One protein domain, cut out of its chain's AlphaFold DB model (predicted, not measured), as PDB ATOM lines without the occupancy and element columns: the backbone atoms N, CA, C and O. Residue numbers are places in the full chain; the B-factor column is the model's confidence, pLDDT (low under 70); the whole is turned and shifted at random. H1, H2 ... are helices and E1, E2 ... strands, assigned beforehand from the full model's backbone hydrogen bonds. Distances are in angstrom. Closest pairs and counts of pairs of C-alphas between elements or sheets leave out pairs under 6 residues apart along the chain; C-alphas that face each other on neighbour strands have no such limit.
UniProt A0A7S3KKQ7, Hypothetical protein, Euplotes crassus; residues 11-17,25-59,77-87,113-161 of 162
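What this domain is: This is residues 11 to 17, 25 to 59, 77 to 87 and 113 to 161 of the 162 residues of the protein "Hypothetical protein" of Euplotes crassus (UniProt A0A7S3KKQ7). One sheet of six strands, twisted and curled like part of a barrel, wraps round the helix H2, which fills its hollow side; the barrel stays open between the edge strands E1 and E6. A short helix, H1, sits past the end of E2, and the long link of residues 32 to 43 loops away from the body. The printed part has 102 residues, with six named strands and two named helices in the order E1, E2, H1, E3, E4, E5, E6, H2. The sheet's order is E1, E2, E3, E4, E5, E6, all antiparallel, and the class is mixed, helices and strands. The whole is compact, with a radius of gyration of the C-alphas of 13.8 A and spans of 41 by 32 by 26 A.

Where its parts are: Residues 11 to 17 come first, before a cut. E1 is residues 27 to 31, 13.3 A long, and begins with C-alpha 27 at (28.858, 128.198, 92.557). E2 is residues 44 to 48, also 13.3 A, and H1 is residues 50 to 58, 12.0 A. E3 is residues 82 to 84, 7.1 A, and E4 is residues 113 to 117, 13.8 A. E5, residues 123 to 131, is the longest strand by residues and measures 22.5 A, with C-alpha 131 at (14.976, 103.828, 91.746). E6 is residues 134 to 139, 16.5 A. H2 is residues 145 to 156, 16.8 A, and ends with C-alpha 156 at (27.687, 111.141, 95.087).

How they stand to each other: E1 and E2 form a hairpin, with N 28 and O 47 at 2.9 A. Residues 11 to 12 pair antiparallel with residues 28 to 29 of E1. E2 and E3 are antiparallel at 155 degrees, with N 84 and O 44 at 2.8 A. E3 and E4 are antiparallel at 151 degrees, with N 116 and O 83 at 2.9 A. E4, E5 and E6 make a meander, each strand the antiparallel neighbour of the one before; N 115 and O 125 are 2.8 A apart, and N 126 and O 138 are 2.9 A apart. The sheet curls round H2, in two layers, the helix on one face of the sheet. The closest C-alphas of E1 and H2 are those of Ala 27 and Val 147, 6.9 A apart; those of E5 and H2 are Ile 125 and Ala 148, 6.7 A. H1 only grazes the sheet, with its residues 50 to 56, and is apart from H2. In H1 and H2 every O i to N i+4 pair is within hydrogen-bond range.

The domain as a whole: The two C-alphas farthest apart, those of Asn 37 and Asn 58, are 41.9 A apart. Three cuts leave out residues 18 to 24, 60 to 76 and 88 to 112, with C-alpha gaps of 11.9 A, 12.9 A and 8.8 A. Of the links printed whole, E1 to E2 is long. The mean pLDDT of the printed part is 80.2; residues 11 to 17, 33 to 42, 77 and 158 to 161 are under 70.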
ATOM      1  N   TYR A  11      34.726 123.797  97.923       46.50
ATOM      2  CA  TYR A  11      34.776 123.002  96.699       46.50
ATOM      3  C   TYR A  11      34.045 123.747  95.578       46.50
ATOM      4  O   TYR A  11      32.860 124.047  95.714       46.50
ATOM      5  N   SER A  12      34.773 124.056  94.501       47.06
ATOM      6  CA  SER A  12      34.267 124.753  93.312       47.06
ATOM      7  C   SER A  12      33.674 123.750  92.312       47.06
ATOM      8  O   SER A  12      34.202 122.643  92.165       47.06
ATOM      9  N   LEU A  13      32.567 124.108  91.656       42.53
ATOM     10  CA  LEU A  13      31.789 123.206  90.801       42.53
ATOM     11  C   LEU A  13      32.093 123.381  89.299       42.53
ATOM     12  O   LEU A  13      31.534 124.273  88.675       42.53
ATOM     13  N   LEU A  14      32.894 122.445  88.760       45.28
ATOM     14  CA  LEU A  14      33.076 122.018  87.348       45.28
ATOM     15  C   LEU A  14      33.370 123.056  86.230       45.28
ATOM     16  O   LEU A  14      32.863 124.168  86.195       45.28
ATOM     17  N   ASN A  15      34.208 122.632  85.271       56.47
ATOM     18  CA  ASN A  15      34.821 123.455  84.212       56.47
ATOM     19  C   ASN A  15      34.299 123.121  82.796       56.47
ATOM     20  O   ASN A  15      33.871 121.992  82.564       56.47
ATOM     21  N   HIS A  16      34.513 124.059  81.852       34.50
ATOM     22  CA  HIS A  16      34.160 124.033  80.410       34.50
ATOM     23  C   HIS A  16      32.642 124.006  80.114       34.50
ATOM     24  O   HIS A  16      31.889 123.309  80.779       34.50
ATOM     25  N   VAL A  17      32.085 124.735  79.136       34.25
ATOM     26  CA  VAL A  17      32.598 125.528  77.985       34.25
ATOM     27  C   VAL A  17      31.637 126.738  77.755       34.25
ATOM     28  O   VAL A  17      30.528 126.694  78.276       34.25
ATOM     29  N   GLU A  25      33.900 130.569  88.026       82.12
ATOM     30  CA  GLU A  25      33.136 129.829  89.037       82.12
ATOM     31  C   GLU A  25      31.653 130.227  88.957       82.12
ATOM     32  O   GLU A  25      31.325 131.413  88.913       82.12
ATOM     33  N   ILE A  26      30.750 129.245  88.964       86.69
ATOM     34  CA  ILE A  26      29.296 129.480  88.970       86.69
ATOM     35  C   ILE A  26      28.763 129.417  90.407       86.69
ATOM     36  O   ILE A  26      27.999 130.283  90.841       86.69
ATOM     37  N   ALA A  27      29.197 128.401  91.157       88.94
ATOM     38  CA  ALA A  27      28.858 128.198  92.557       88.94
ATOM     39  C   ALA A  27      29.916 127.344  93.277       88.94
ATOM     40  O   ALA A  27      30.629 126.557  92.648       88.94
ATOM     41  N   HIS A  28      29.936 127.431  94.606       88.69
ATOM     42  CA  HIS A  28      30.655 126.502  95.475       88.69
ATOM     43  C   HIS A  28      29.764 125.964  96.596       88.69
ATOM     44  O   HIS A  28      28.796 126.602  97.025       88.69
ATOM     45  N   ILE A  29      30.140 124.789  97.101       88.50
ATOM     46  CA  ILE A  29      29.489 124.130  98.235       88.50
ATOM     47  C   ILE A  29      30.427 124.165  99.444       88.50
ATOM     48  O   ILE A  29      31.583 123.733  99.366       88.50
ATOM     49  N   GLU A  30      29.922 124.648 100.580       88.56
ATOM     50  CA  GLU A  30      30.588 124.543 101.879       88.56
ATOM     51  C   GLU A  30      29.873 123.500 102.749       88.56
ATOM     52  O   GLU A  30      28.762 123.716 103.228       88.56
ATOM     53  N   PHE A  31      30.530 122.360 102.975       84.50
ATOM     54  CA  PHE A  31      30.017 121.291 103.836       84.50
ATOM     55  C   PHE A  31      30.208 121.617 105.322       84.50
ATOM     56  O   PHE A  31      31.337 121.735 105.816       84.50
ATOM     57  N   ASN A  32      29.103 121.679 106.061       80.94
ATOM     58  CA  ASN A  32      29.077 121.976 107.485       80.94
ATOM     59  C   ASN A  32      29.335 120.705 108.306       80.94
ATOM     60  O   ASN A  32      28.508 119.802 108.392       80.94
ATOM     61  N   THR A  33      30.489 120.645 108.974       64.88
ATOM     62  CA  THR A  33      30.794 119.570 109.932       64.88
ATOM     63  C   THR A  33      30.390 119.984 111.350       64.88
ATOM     64  O   THR A  33      31.095 120.750 112.014       64.88
ATOM     65  N   LYS A  34      29.259 119.469 111.857       55.28
ATOM     66  CA  LYS A  34      28.930 119.572 113.289       55.28
ATOM     67  C   LYS A  34      29.939 118.715 114.070       55.28
ATOM     68  O   LYS A  34      30.064 117.518 113.850       55.28
ATOM     69  N   LYS A  35      30.706 119.341 114.970       45.25
ATOM     70  CA  LYS A  35      31.800 118.682 115.717       45.25
ATOM     71  C   LYS A  35      31.342 117.661 116.767       45.25
ATOM     72  O   LYS A  35      32.190 116.962 117.311       45.25
ATOM     73  N   SER A  36      30.057 117.642 117.113       42.91
ATOM     74  CA  SER A  36      29.536 116.947 118.294       42.91
ATOM     75  C   SER A  36      28.975 115.553 118.031       42.91
ATOM     76  O   SER A  36      28.800 114.823 118.998       42.91
ATOM     77  N   ASN A  37      28.691 115.166 116.781       41.94
ATOM     78  CA  ASN A  37      28.170 113.828 116.497       41.94
ATOM     79  C   ASN A  37      28.602 113.340 115.097       41.94
ATOM     80  O   ASN A  37      28.217 113.962 114.108       41.94
ATOM     81  N   PRO A  38      29.388 112.251 114.966       43.38
ATOM     82  CA  PRO A  38      29.838 111.746 113.661       43.38
ATOM     83  C   PRO A  38      28.702 111.160 112.804       43.38
ATOM     84  O   PRO A  38      28.904 110.927 111.616       43.38
ATOM     85  N   THR A  39      27.529 110.941 113.402       42.56
ATOM     86  CA  THR A  39      26.287 110.481 112.768       42.56
ATOM     87  C   THR A  39      25.318 111.607 112.399       42.56
ATOM     88  O   THR A  39      24.283 111.313 111.813       42.56
ATOM     89  N   SER A  40      25.596 112.883 112.715       48.62
ATOM     90  CA  SER A  40      24.685 113.955 112.288       48.62
ATOM     91  C   SER A  40      24.817 114.202 110.788       48.62
ATOM     92  O   SER A  40      25.897 114.597 110.331       48.62
ATOM     93  N   THR A  41      23.711 114.035 110.070       54.06
ATOM     94  CA  THR A  41      23.551 114.302 108.640       54.06
ATOM     95  C   THR A  41      24.176 115.651 108.273       54.06
ATOM     96  O   THR A  41      23.851 116.683 108.871       54.06
ATOM     97  N   ARG A  42      25.154 115.659 107.357       68.81
ATOM     98  CA  ARG A  42      25.955 116.868 107.082       68.81
ATOM     99  C   ARG A  42      25.140 117.903 106.303       68.81
ATOM    100  O   ARG A  42      24.859 117.698 105.128       68.81
ATOM    101  N   SER A  43      24.841 119.053 106.898       81.81
ATOM    102  CA  SER A  43      24.293 120.174 106.127       81.81
ATOM    103  C   SER A  43      25.359 120.808 105.220       81.81
ATOM    104  O   SER A  43      26.565 120.655 105.437       81.81
ATOM    105  N   PHE A  44      24.931 121.539 104.196       87.88
ATOM    106  CA  PHE A  44      25.810 122.327 103.335       87.88
ATOM    107  C   PHE A  44      25.186 123.676 102.983       87.88
ATOM    108  O   PHE A  44      23.973 123.788 102.820       87.88
ATOM    109  N   ASP A  45      26.026 124.697 102.844       91.81
ATOM    110  CA  ASP A  45      25.643 125.956 102.210       91.81
ATOM    111  C   ASP A  45      26.049 125.915 100.730       91.81
ATOM    112  O   ASP A  45      27.167 125.513 100.396       91.81
ATOM    113  N   LEU A  46      25.150 126.355  99.851       92.06
ATOM    114  CA  LEU A  46      25.408 126.564  98.427       92.06
ATOM    115  C   LEU A  46      25.473 128.075  98.187       92.06
ATOM    116  O   LEU A  46      24.560 128.809  98.566       92.06
ATOM    117  N   ASN A  47      26.551 128.544  97.564       90.88
ATOM    118  CA  ASN A  47      26.773 129.965  97.309       90.88
ATOM    119  C   ASN A  47      27.107 130.176  95.833       90.88
ATOM    120  O   ASN A  47      28.015 129.536  95.305       90.88
ATOM    121  N   PHE A  48      26.396 131.092  95.182       90.38
ATOM    122  CA  PHE A  48      26.745 131.561  93.841       90.38
ATOM    123  C   PHE A  48      27.995 132.447  93.870       90.38
ATOM    124  O   PHE A  48      28.241 133.151  94.855       90.38
ATOM    125  N   SER A  49      28.744 132.461  92.768       88.12
ATOM    126  CA  SER A  49      29.798 133.455  92.545       88.12
ATOM    127  C   SER A  49      29.216 134.861  92.378       88.12
ATOM    128  O   SER A  49      28.042 135.025  92.044       88.12
ATOM    129  N   GLU A  50      30.035 135.900  92.564       85.88
ATOM    130  CA  GLU A  50      29.590 137.289  92.369       85.88
ATOM    131  C   GLU A  50      29.109 137.555  90.932       85.88
ATOM    132  O   GLU A  50      28.129 138.273  90.735       85.88
ATOM    133  N   THR A  51      29.714 136.902  89.932       84.56
ATOM    134  CA  THR A  51      29.254 136.943  88.536       84.56
ATOM    135  C   THR A  51      27.842 136.373  88.404       84.56
ATOM    136  O   THR A  51      26.964 137.033  87.852       84.56
ATOM    137  N   MET A  52      27.589 135.185  88.961       85.69
ATOM    138  CA  MET A  52      26.271 134.547  88.899       85.69
ATOM    139  C   MET A  52      25.219 135.337  89.697       85.69
ATOM    140  O   MET A  52      24.106 135.535  89.211       85.69
ATOM    141  N   LYS A  53      25.572 135.885  90.872       87.06
ATOM    142  CA  LYS A  53      24.701 136.808  91.625       87.06
ATOM    143  C   LYS A  53      24.344 138.042  90.798       87.06
ATOM    144  O   LYS A  53      23.172 138.392  90.719       87.06
ATOM    145  N   SER A  54      25.330 138.679  90.164       84.44
ATOM    146  CA  SER A  54      25.113 139.847  89.303       84.44
ATOM    147  C   SER A  54      24.174 139.524  88.138       84.44
ATOM    148  O   SER A  54      23.231 140.273  87.893       84.44
ATOM    149  N   LEU A  55      24.358 138.378  87.474       84.44
ATOM    150  CA  LEU A  55      23.464 137.923  86.403       84.44
ATOM    151  C   LEU A  55      22.022 137.718  86.899       84.44
ATOM    152  O   LEU A  55      21.097 138.203  86.263       84.44
ATOM    153  N   ILE A  56      21.824 137.076  88.055       84.69
ATOM    154  CA  ILE A  56      20.497 136.843  88.663       84.69
ATOM    155  C   ILE A  56      19.799 138.149  89.070       84.69
ATOM    156  O   ILE A  56      18.581 138.275  88.940       84.69
ATOM    157  N   LEU A  57      20.553 139.118  89.593       84.31
ATOM    158  CA  LEU A  57      20.016 140.408  90.036       84.31
ATOM    159  C   LEU A  57      19.642 141.314  88.856       84.31
ATOM    160  O   LEU A  57      18.655 142.042  88.945       84.31
ATOM    161  N   ASN A  58      20.411 141.242  87.766       81.00
ATOM    162  CA  ASN A  58      20.212 142.027  86.546       81.00
ATOM    163  C   ASN A  58      19.377 141.301  85.474       81.00
ATOM    164  O   ASN A  58      19.139 141.865  84.407       81.00
ATOM    165  N   ALA A  59      18.938 140.063  85.729       77.12
ATOM    166  CA  ALA A  59      18.136 139.291  84.789       77.12
ATOM    167  C   ALA A  59      16.823 140.031  84.461       77.12
ATOM    168  O   ALA A  59      16.120 140.464  85.386       77.12
ATOM    169  N   PRO A  77      21.173 141.347  96.993       68.75
ATOM    170  CA  PRO A  77      22.433 140.600  96.926       68.75
ATOM    171  C   PRO A  77      22.692 139.736  98.169       68.75
ATOM    172  O   PRO A  77      23.158 138.604  98.059       68.75
ATOM    173  N   ASP A  78      22.331 140.247  99.350       73.56
ATOM    174  CA  ASP A  78      22.486 139.548 100.626       73.56
ATOM    175  C   ASP A  78      21.513 138.382 100.844       73.56
ATOM    176  O   ASP A  78      21.769 137.558 101.727       73.56
ATOM    177  N   ASP A  79      20.439 138.292 100.059       76.62
ATOM    178  CA  ASP A  79      19.460 137.208 100.150       76.62
ATOM    179  C   ASP A  79      19.891 135.973  99.345       76.62
ATOM    180  O   ASP A  79      19.418 134.880  99.638       76.62
ATOM    181  N   LEU A  80      20.824 136.107  98.386       86.94
ATOM    182  CA  LEU A  80      21.367 135.021  97.547       86.94
ATOM    183  C   LEU A  80      22.321 134.091  98.325       86.94
ATOM    184  O   LEU A  80      23.500 133.934  97.996       86.94
ATOM    185  N   LYS A  81      21.787 133.492  99.389       90.75
ATOM    186  CA  LYS A  81      22.423 132.530 100.289       90.75
ATOM    187  C   LYS A  81      21.489 131.333 100.397       90.75
ATOM    188  O   LYS A  81      20.313 131.496 100.725       90.75
ATOM    189  N   PHE A  82      22.012 130.138 100.155       93.75
ATOM    190  CA  PHE A  82      21.215 128.915 100.105       93.75
ATOM    191  C   PHE A  82      21.801 127.866 101.037       93.75
ATOM    192  O   PHE A  82      23.012 127.821 101.260       93.75
ATOM    193  N   THR A  83      20.943 127.027 101.604       93.88
ATOM    194  CA  THR A  83      21.358 126.009 102.570       93.88
ATOM    195  C   THR A  83      20.534 124.742 102.397       93.88
ATOM    196  O   THR A  83      19.371 124.793 101.982       93.88
ATOM    197  N   SER A  84      21.141 123.598 102.683       91.88
ATOM    198  CA  SER A  84      20.450 122.316 102.707       91.88
ATOM    199  C   SER A  84      19.413 122.284 103.827       91.88
ATOM    200  O   SER A  84      19.710 122.718 104.943       91.88
ATOM    201  N   VAL A  85      18.245 121.700 103.580       89.62
ATOM    202  CA  VAL A  85      17.293 121.383 104.653       89.62
ATOM    203  C   VAL A  85      17.927 120.349 105.592       89.62
ATOM    204  O   VAL A  85      18.446 119.331 105.136       89.62
ATOM    205  N   GLU A  86      17.931 120.624 106.901       85.38
ATOM    206  CA  GLU A  86      18.343 119.628 107.897       85.38
ATOM    207  C   GLU A  86      17.206 118.605 108.084       85.38
ATOM    208  O   GLU A  86      16.059 119.026 108.245       85.38
ATOM    209  N   PRO A  87      17.486 117.287 108.076       83.88
ATOM    210  CA  PRO A  87      16.472 116.272 108.351       83.88
ATOM    211  C   PRO A  87      15.870 116.410 109.750       83.88
ATOM    212  O   PRO A  87      16.574 116.752 110.705       83.88
ATOM    213  N   PHE A 113      18.035 115.053  99.114       88.00
ATOM    214  CA  PHE A 113      18.337 116.357  99.701       88.00
ATOM    215  C   PHE A 113      17.443 117.452  99.132       88.00
ATOM    216  O   PHE A 113      16.922 117.364  98.021       88.00
ATOM    217  N   GLN A 114      17.323 118.528  99.898       92.12
ATOM    218  CA  GLN A 114      16.657 119.747  99.471       92.12
ATOM    219  C   GLN A 114      17.553 120.943  99.759       92.12
ATOM    220  O   GLN A 114      18.262 120.957 100.764       92.12
ATOM    221  N   VAL A 115      17.495 121.958  98.903       93.00
ATOM    222  CA  VAL A 115      18.135 123.261  99.108       93.00
ATOM    223  C   VAL A 115      17.043 124.314  99.172       93.00
ATOM    224  O   VAL A 115      16.188 124.361  98.291       93.00
ATOM    225  N   LYS A 116      17.098 125.182 100.181       93.19
ATOM    226  CA  LYS A 116      16.215 126.343 100.332       93.19
ATOM    227  C   LYS A 116      17.001 127.644 100.397       93.19
ATOM    228  O   LYS A 116      18.223 127.643 100.579       93.19
ATOM    229  N   TRP A 117      16.293 128.761 100.273       92.00
ATOM    230  CA  TRP A 117      16.816 130.053 100.709       92.00
ATOM    231  C   TRP A 117      17.237 129.985 102.181       92.00
ATOM    232  O   TRP A 117      16.604 129.327 103.000       92.00
ATOM    233  N   LYS A 118      18.302 130.690 102.557       90.31
ATOM    234  CA  LYS A 118      18.757 130.711 103.955       90.31
ATOM    235  C   LYS A 118      17.843 131.536 104.872       90.31
ATOM    236  O   LYS A 118      17.828 131.308 106.077       90.31
ATOM    237  N   ASN A 119      17.082 132.463 104.284       86.88
ATOM    238  CA  ASN A 119      16.215 133.417 104.979       86.88
ATOM    239  C   ASN A 119      14.708 133.074 104.869       86.88
ATOM    240  O   ASN A 119      13.888 133.820 105.396       86.88
ATOM    241  N   SER A 120      14.322 131.993 104.174       85.31
ATOM    242  CA  SER A 120      12.920 131.560 104.035       85.31
ATOM    243  C   SER A 120      12.813 130.054 103.765       85.31
ATOM    244  O   SER A 120      13.758 129.434 103.285       85.31
ATOM    245  N   ASP A 121      11.651 129.453 104.024       85.00
ATOM    246  CA  ASP A 121      11.426 128.014 103.804       85.00
ATOM    247  C   ASP A 121      11.104 127.632 102.348       85.00
ATOM    248  O   ASP A 121      10.777 126.485 102.053       85.00
ATOM    249  N   GLN A 122      11.234 128.570 101.405       88.19
ATOM    250  CA  GLN A 122      11.013 128.301  99.987       88.19
ATOM    251  C   GLN A 122      12.121 127.390  99.425       88.19
ATOM    252  O   GLN A 122      13.289 127.777  99.314       88.19
ATOM    253  N   LEU A 123      11.722 126.177  99.034       91.44
ATOM    254  CA  LEU A 123      12.571 125.163  98.410       91.44
ATOM    255  C   LEU A 123      12.954 125.560  96.970       91.44
ATOM    256  O   LEU A 123      12.110 125.987  96.179       91.44
ATOM    257  N   LEU A 124      14.223 125.368  96.618       92.88
ATOM    258  CA  LEU A 124      14.837 125.751  95.339       92.88
ATOM    259  C   LEU A 124      15.397 124.573  94.546       92.88
ATOM    260  O   LEU A 124      15.383 124.611  93.318       92.88
ATOM    261  N   ILE A 125      15.893 123.549  95.239       93.81
ATOM    262  CA  ILE A 125      16.265 122.257  94.658       93.81
ATOM    263  C   ILE A 125      15.636 121.188  95.538       93.81
ATOM    264  O   ILE A 125      15.777 121.248  96.757       93.81
ATOM    265  N   GLU A 126      14.984 120.206  94.935       92.81
ATOM    266  CA  GLU A 126      14.536 118.986  95.604       92.81
ATOM    267  C   GLU A 126      15.049 117.806  94.775       92.81
ATOM    268  O   GLU A 126      14.642 117.652  93.624       92.81
ATOM    269  N   GLN A 127      15.960 117.004  95.332       91.00
ATOM    270  CA  GLN A 127      16.404 115.750  94.728       91.00
ATOM    271  C   GLN A 127      15.945 114.567  95.573       91.00
ATOM    272  O   GLN A 127      16.244 114.502  96.767       91.00
ATOM    273  N   VAL A 128      15.317 113.589  94.922       89.75
ATOM    274  CA  VAL A 128      14.931 112.315  95.531       89.75
ATOM    275  C   VAL A 128      15.375 111.145  94.655       89.75
ATOM    276  O   VAL A 128      15.314 111.202  93.426       89.75
ATOM    277  N   LYS A 129      15.845 110.069  95.287       87.75
ATOM    278  CA  LYS A 129      16.093 108.789  94.625       87.75
ATOM    279  C   LYS A 129      14.770 108.047  94.417       87.75
ATOM    280  O   LYS A 129      14.138 107.675  95.402       87.75
ATOM    281  N   VAL A 130      14.411 107.774  93.164       89.06
ATOM    282  CA  VAL A 130      13.163 107.070  92.806       89.06
ATOM    283  C   VAL A 130      13.383 105.594  92.457       89.06
ATOM    284  O   VAL A 130      12.531 104.770  92.763       89.06
ATOM    285  N   ASP A 131      14.558 105.228  91.930       87.94
ATOM    286  CA  ASP A 131      14.976 103.828  91.746       87.94
ATOM    287  C   ASP A 131      16.499 103.682  91.962       87.94
ATOM    288  O   ASP A 131      17.214 104.652  92.222       87.94
ATOM    289  N   LYS A 132      17.040 102.459  91.896       85.38
ATOM    290  CA  LYS A 132      18.435 102.069  92.145       85.38
ATOM    291  C   LYS A 132      19.460 103.062  91.590       85.38
ATOM    292  O   LYS A 132      20.388 103.413  92.326       85.38
ATOM    293  N   ASN A 133      19.257 103.495  90.346       87.81
ATOM    294  CA  ASN A 133      20.123 104.406  89.598       87.81
ATOM    295  C   ASN A 133      19.385 105.664  89.091       87.81
ATOM    296  O   ASN A 133      19.974 106.423  88.327       87.81
ATOM    297  N   GLU A 134      18.135 105.889  89.502       90.75
ATOM    298  CA  GLU A 134      17.287 106.972  88.989       90.75
ATOM    299  C   GLU A 134      16.957 107.987  90.085       90.75
ATOM    300  O   GLU A 134      16.649 107.630  91.228       90.75
ATOM    301  N   PHE A 135      17.042 109.266  89.727       90.75
ATOM    302  CA  PHE A 135      16.878 110.398  90.632       90.75
ATOM    303  C   PHE A 135      16.041 111.465  89.935       90.75
ATOM    304  O   PHE A 135      16.350 111.854  88.809       90.75
ATOM    305  N   GLU A 136      15.010 111.957  90.612       91.31
ATOM    306  CA  GLU A 136      14.250 113.117  90.159       91.31
ATOM    307  C   GLU A 136      14.863 114.379  90.777       91.31
ATOM    308  O   GLU A 136      15.178 114.391  91.969       91.31
ATOM    309  N   ILE A 137      15.033 115.438  89.978       92.19
ATOM    310  CA  ILE A 137      15.495 116.754  90.436       92.19
ATOM    311  C   ILE A 137      14.464 117.804  90.019       92.19
ATOM    312  O   ILE A 137      14.277 118.062  88.830       92.19
ATOM    313  N   LYS A 138      13.840 118.455  91.002       92.19
ATOM    314  CA  LYS A 138      12.999 119.644  90.804       92.19
ATOM    315  C   LYS A 138      13.832 120.881  91.114       92.19
ATOM    316  O   LYS A 138      14.541 120.907  92.119       92.19
ATOM    317  N   LEU A 139      13.741 121.904  90.266       92.56
ATOM    318  CA  LEU A 139      14.421 123.186  90.452       92.56
ATOM    319  C   LEU A 139      13.440 124.360  90.359       92.56
ATOM    320  O   LEU A 139      12.477 124.315  89.596       92.56
ATOM    321  N   ARG A 140      13.707 125.423  91.121       89.88
ATOM    322  CA  ARG A 140      13.007 126.713  91.046       89.88
ATOM    323  C   ARG A 140      14.029 127.847  90.918       89.88
ATOM    324  O   ARG A 140      15.156 127.736  91.406       89.88
ATOM    325  N   TYR A 141      13.642 128.949  90.274       86.56
ATOM    326  CA  TYR A 141      14.482 130.149  90.161       86.56
ATOM    327  C   TYR A 141      14.945 130.621  91.556       86.56
ATOM    328  O   TYR A 141      14.117 130.649  92.470       86.56
ATOM    329  N   PRO A 142      16.225 131.000  91.761       88.50
ATOM    330  CA  PRO A 142      17.261 131.295  90.761       88.50
ATOM    331  C   PRO A 142      18.189 130.123  90.390       88.50
ATOM    332  O   PRO A 142      19.256 130.346  89.819       88.50
ATOM    333  N   MET A 143      17.844 128.877  90.727       89.81
ATOM    334  CA  MET A 143      18.703 127.731  90.417       89.81
ATOM    335  C   MET A 143      18.662 127.386  88.927       89.81
ATOM    336  O   MET A 143      17.591 127.286  88.332       89.81
ATOM    337  N   SER A 144      19.835 127.151  88.336       88.50
ATOM    338  CA  SER A 144      19.958 126.581  86.994       88.50
ATOM    339  C   SER A 144      20.133 125.064  87.059       88.50
ATOM    340  O   SER A 144      20.646 124.524  88.044       88.50
ATOM    341  N   ILE A 145      19.764 124.371  85.976       89.81
ATOM    342  CA  ILE A 145      19.966 122.921  85.845       89.81
ATOM    343  C   ILE A 145      21.438 122.524  86.043       89.81
ATOM    344  O   ILE A 145      21.717 121.502  86.660       89.81
ATOM    345  N   LEU A 146      22.381 123.366  85.602       90.56
ATOM    346  CA  LEU A 146      23.817 123.126  85.743       90.56
ATOM    347  C   LEU A 146      24.265 123.150  87.210       90.56
ATOM    348  O   LEU A 146      24.983 122.247  87.635       90.56
ATOM    349  N   VAL A 147      23.812 124.128  88.007       91.00
ATOM    350  CA  VAL A 147      24.144 124.167  89.443       91.00
ATOM    351  C   VAL A 147      23.475 123.015  90.188       91.00
ATOM    352  O   VAL A 147      24.126 122.374  91.014       91.00
ATOM    353  N   ALA A 148      22.210 122.709  89.882       91.56
ATOM    354  CA  ALA A 148      21.506 121.590  90.505       91.56
ATOM    355  C   ALA A 148      22.189 120.245  90.199       91.56
ATOM    356  O   ALA A 148      22.456 119.471  91.118       91.56
ATOM    357  N   PHE A 149      22.567 120.004  88.941       91.19
ATOM    358  CA  PHE A 149      23.269 118.792  88.518       91.19
ATOM    359  C   PHE A 149      24.691 118.693  89.093       91.19
ATOM    360  O   PHE A 149      25.079 117.643  89.600       91.19
ATOM    361  N   ALA A 150      25.471 119.779  89.090       90.81
ATOM    362  CA  ALA A 150      26.811 119.770  89.681       90.81
ATOM    363  C   ALA A 150      26.768 119.571  91.211       90.81
ATOM    364  O   ALA A 150      27.615 118.869  91.772       90.81
ATOM    365  N   THR A 151      25.746 120.120  91.879       89.50
ATOM    366  CA  THR A 151      25.461 119.864  93.301       89.50
ATOM    367  C   THR A 151      25.136 118.391  93.526       89.50
ATOM    368  O   THR A 151      25.793 117.748  94.342       89.50
ATOM    369  N   ALA A 152      24.199 117.840  92.749       89.25
ATOM    370  CA  ALA A 152      23.827 116.430  92.782       89.25
ATOM    371  C   ALA A 152      25.054 115.520  92.671       89.25
ATOM    372  O   ALA A 152      25.336 114.759  93.593       89.25
ATOM    373  N   VAL A 153      25.834 115.656  91.590       89.00
ATOM    374  CA  VAL A 153      27.040 114.854  91.311       89.00
ATOM    375  C   VAL A 153      28.064 114.946  92.444       89.00
ATOM    376  O   VAL A 153      28.636 113.928  92.834       89.00
ATOM    377  N   THR A 154      28.261 116.128  93.031       86.31
ATOM    378  CA  THR A 154      29.194 116.312  94.157       86.31
ATOM    379  C   THR A 154      28.790 115.482  95.377       86.31
ATOM    380  O   THR A 154      29.651 114.920  96.054       86.31
ATOM    381  N   LEU A 155      27.491 115.328  95.629       83.62
ATOM    382  CA  LEU A 155      26.963 114.544  96.749       83.62
ATOM    383  C   LEU A 155      27.038 113.021  96.537       83.62
ATOM    384  O   LEU A 155      26.885 112.262  97.497       83.62
ATOM    385  N   PHE A 156      27.355 112.551  95.323       82.19
ATOM    386  CA  PHE A 156      27.687 111.141  95.087       82.19
ATOM    387  C   PHE A 156      29.116 110.762  95.521       82.19
ATOM    388  O   PHE A 156      29.350 109.568  95.736       82.19
ATOM    389  N   ASP A 157      30.063 111.703  95.682       79.88
ATOM    390  CA  ASP A 157      31.416 111.368  96.170       79.88
ATOM    391  C   ASP A 157      31.323 110.836  97.620       79.88
ATOM    392  O   ASP A 157      30.838 111.544  98.510       79.88
ATOM    393  N   PRO A 158      31.827 109.618  97.916       68.44
ATOM    394  CA  PRO A 158      31.830 109.049  99.263       68.44
ATOM    395  C   PRO A 158      32.419 109.962 100.351       68.44
ATOM    396  O   PRO A 158      32.024 109.854 101.513       68.44
ATOM    397  N   LYS A 159      33.335 110.877  99.998       69.69
ATOM    398  CA  LYS A 159      33.918 111.876 100.912       69.69
ATOM    399  C   LYS A 159      32.881 112.867 101.442       69.69
ATOM    400  O   LYS A 159      33.073 113.393 102.543       69.69
ATOM    401  N   PHE A 160      31.813 113.115 100.687       62.97
ATOM    402  CA  PHE A 160      30.757 114.088 100.974       62.97
ATOM    403  C   PHE A 160      29.423 113.449 101.338       62.97
ATOM    404  O   PHE A 160      28.429 114.163 101.379       62.97
ATOM    405  N   LYS A 161      29.402 112.151 101.683       57.22
ATOM    406  CA  LYS A 161      28.232 111.521 102.305       57.22
ATOM    407  C   LYS A 161      27.769 112.333 103.519       57.22
ATOM    408  O   LYS A 161      28.414 112.329 104.572       57.22
TER     409      LYS A 161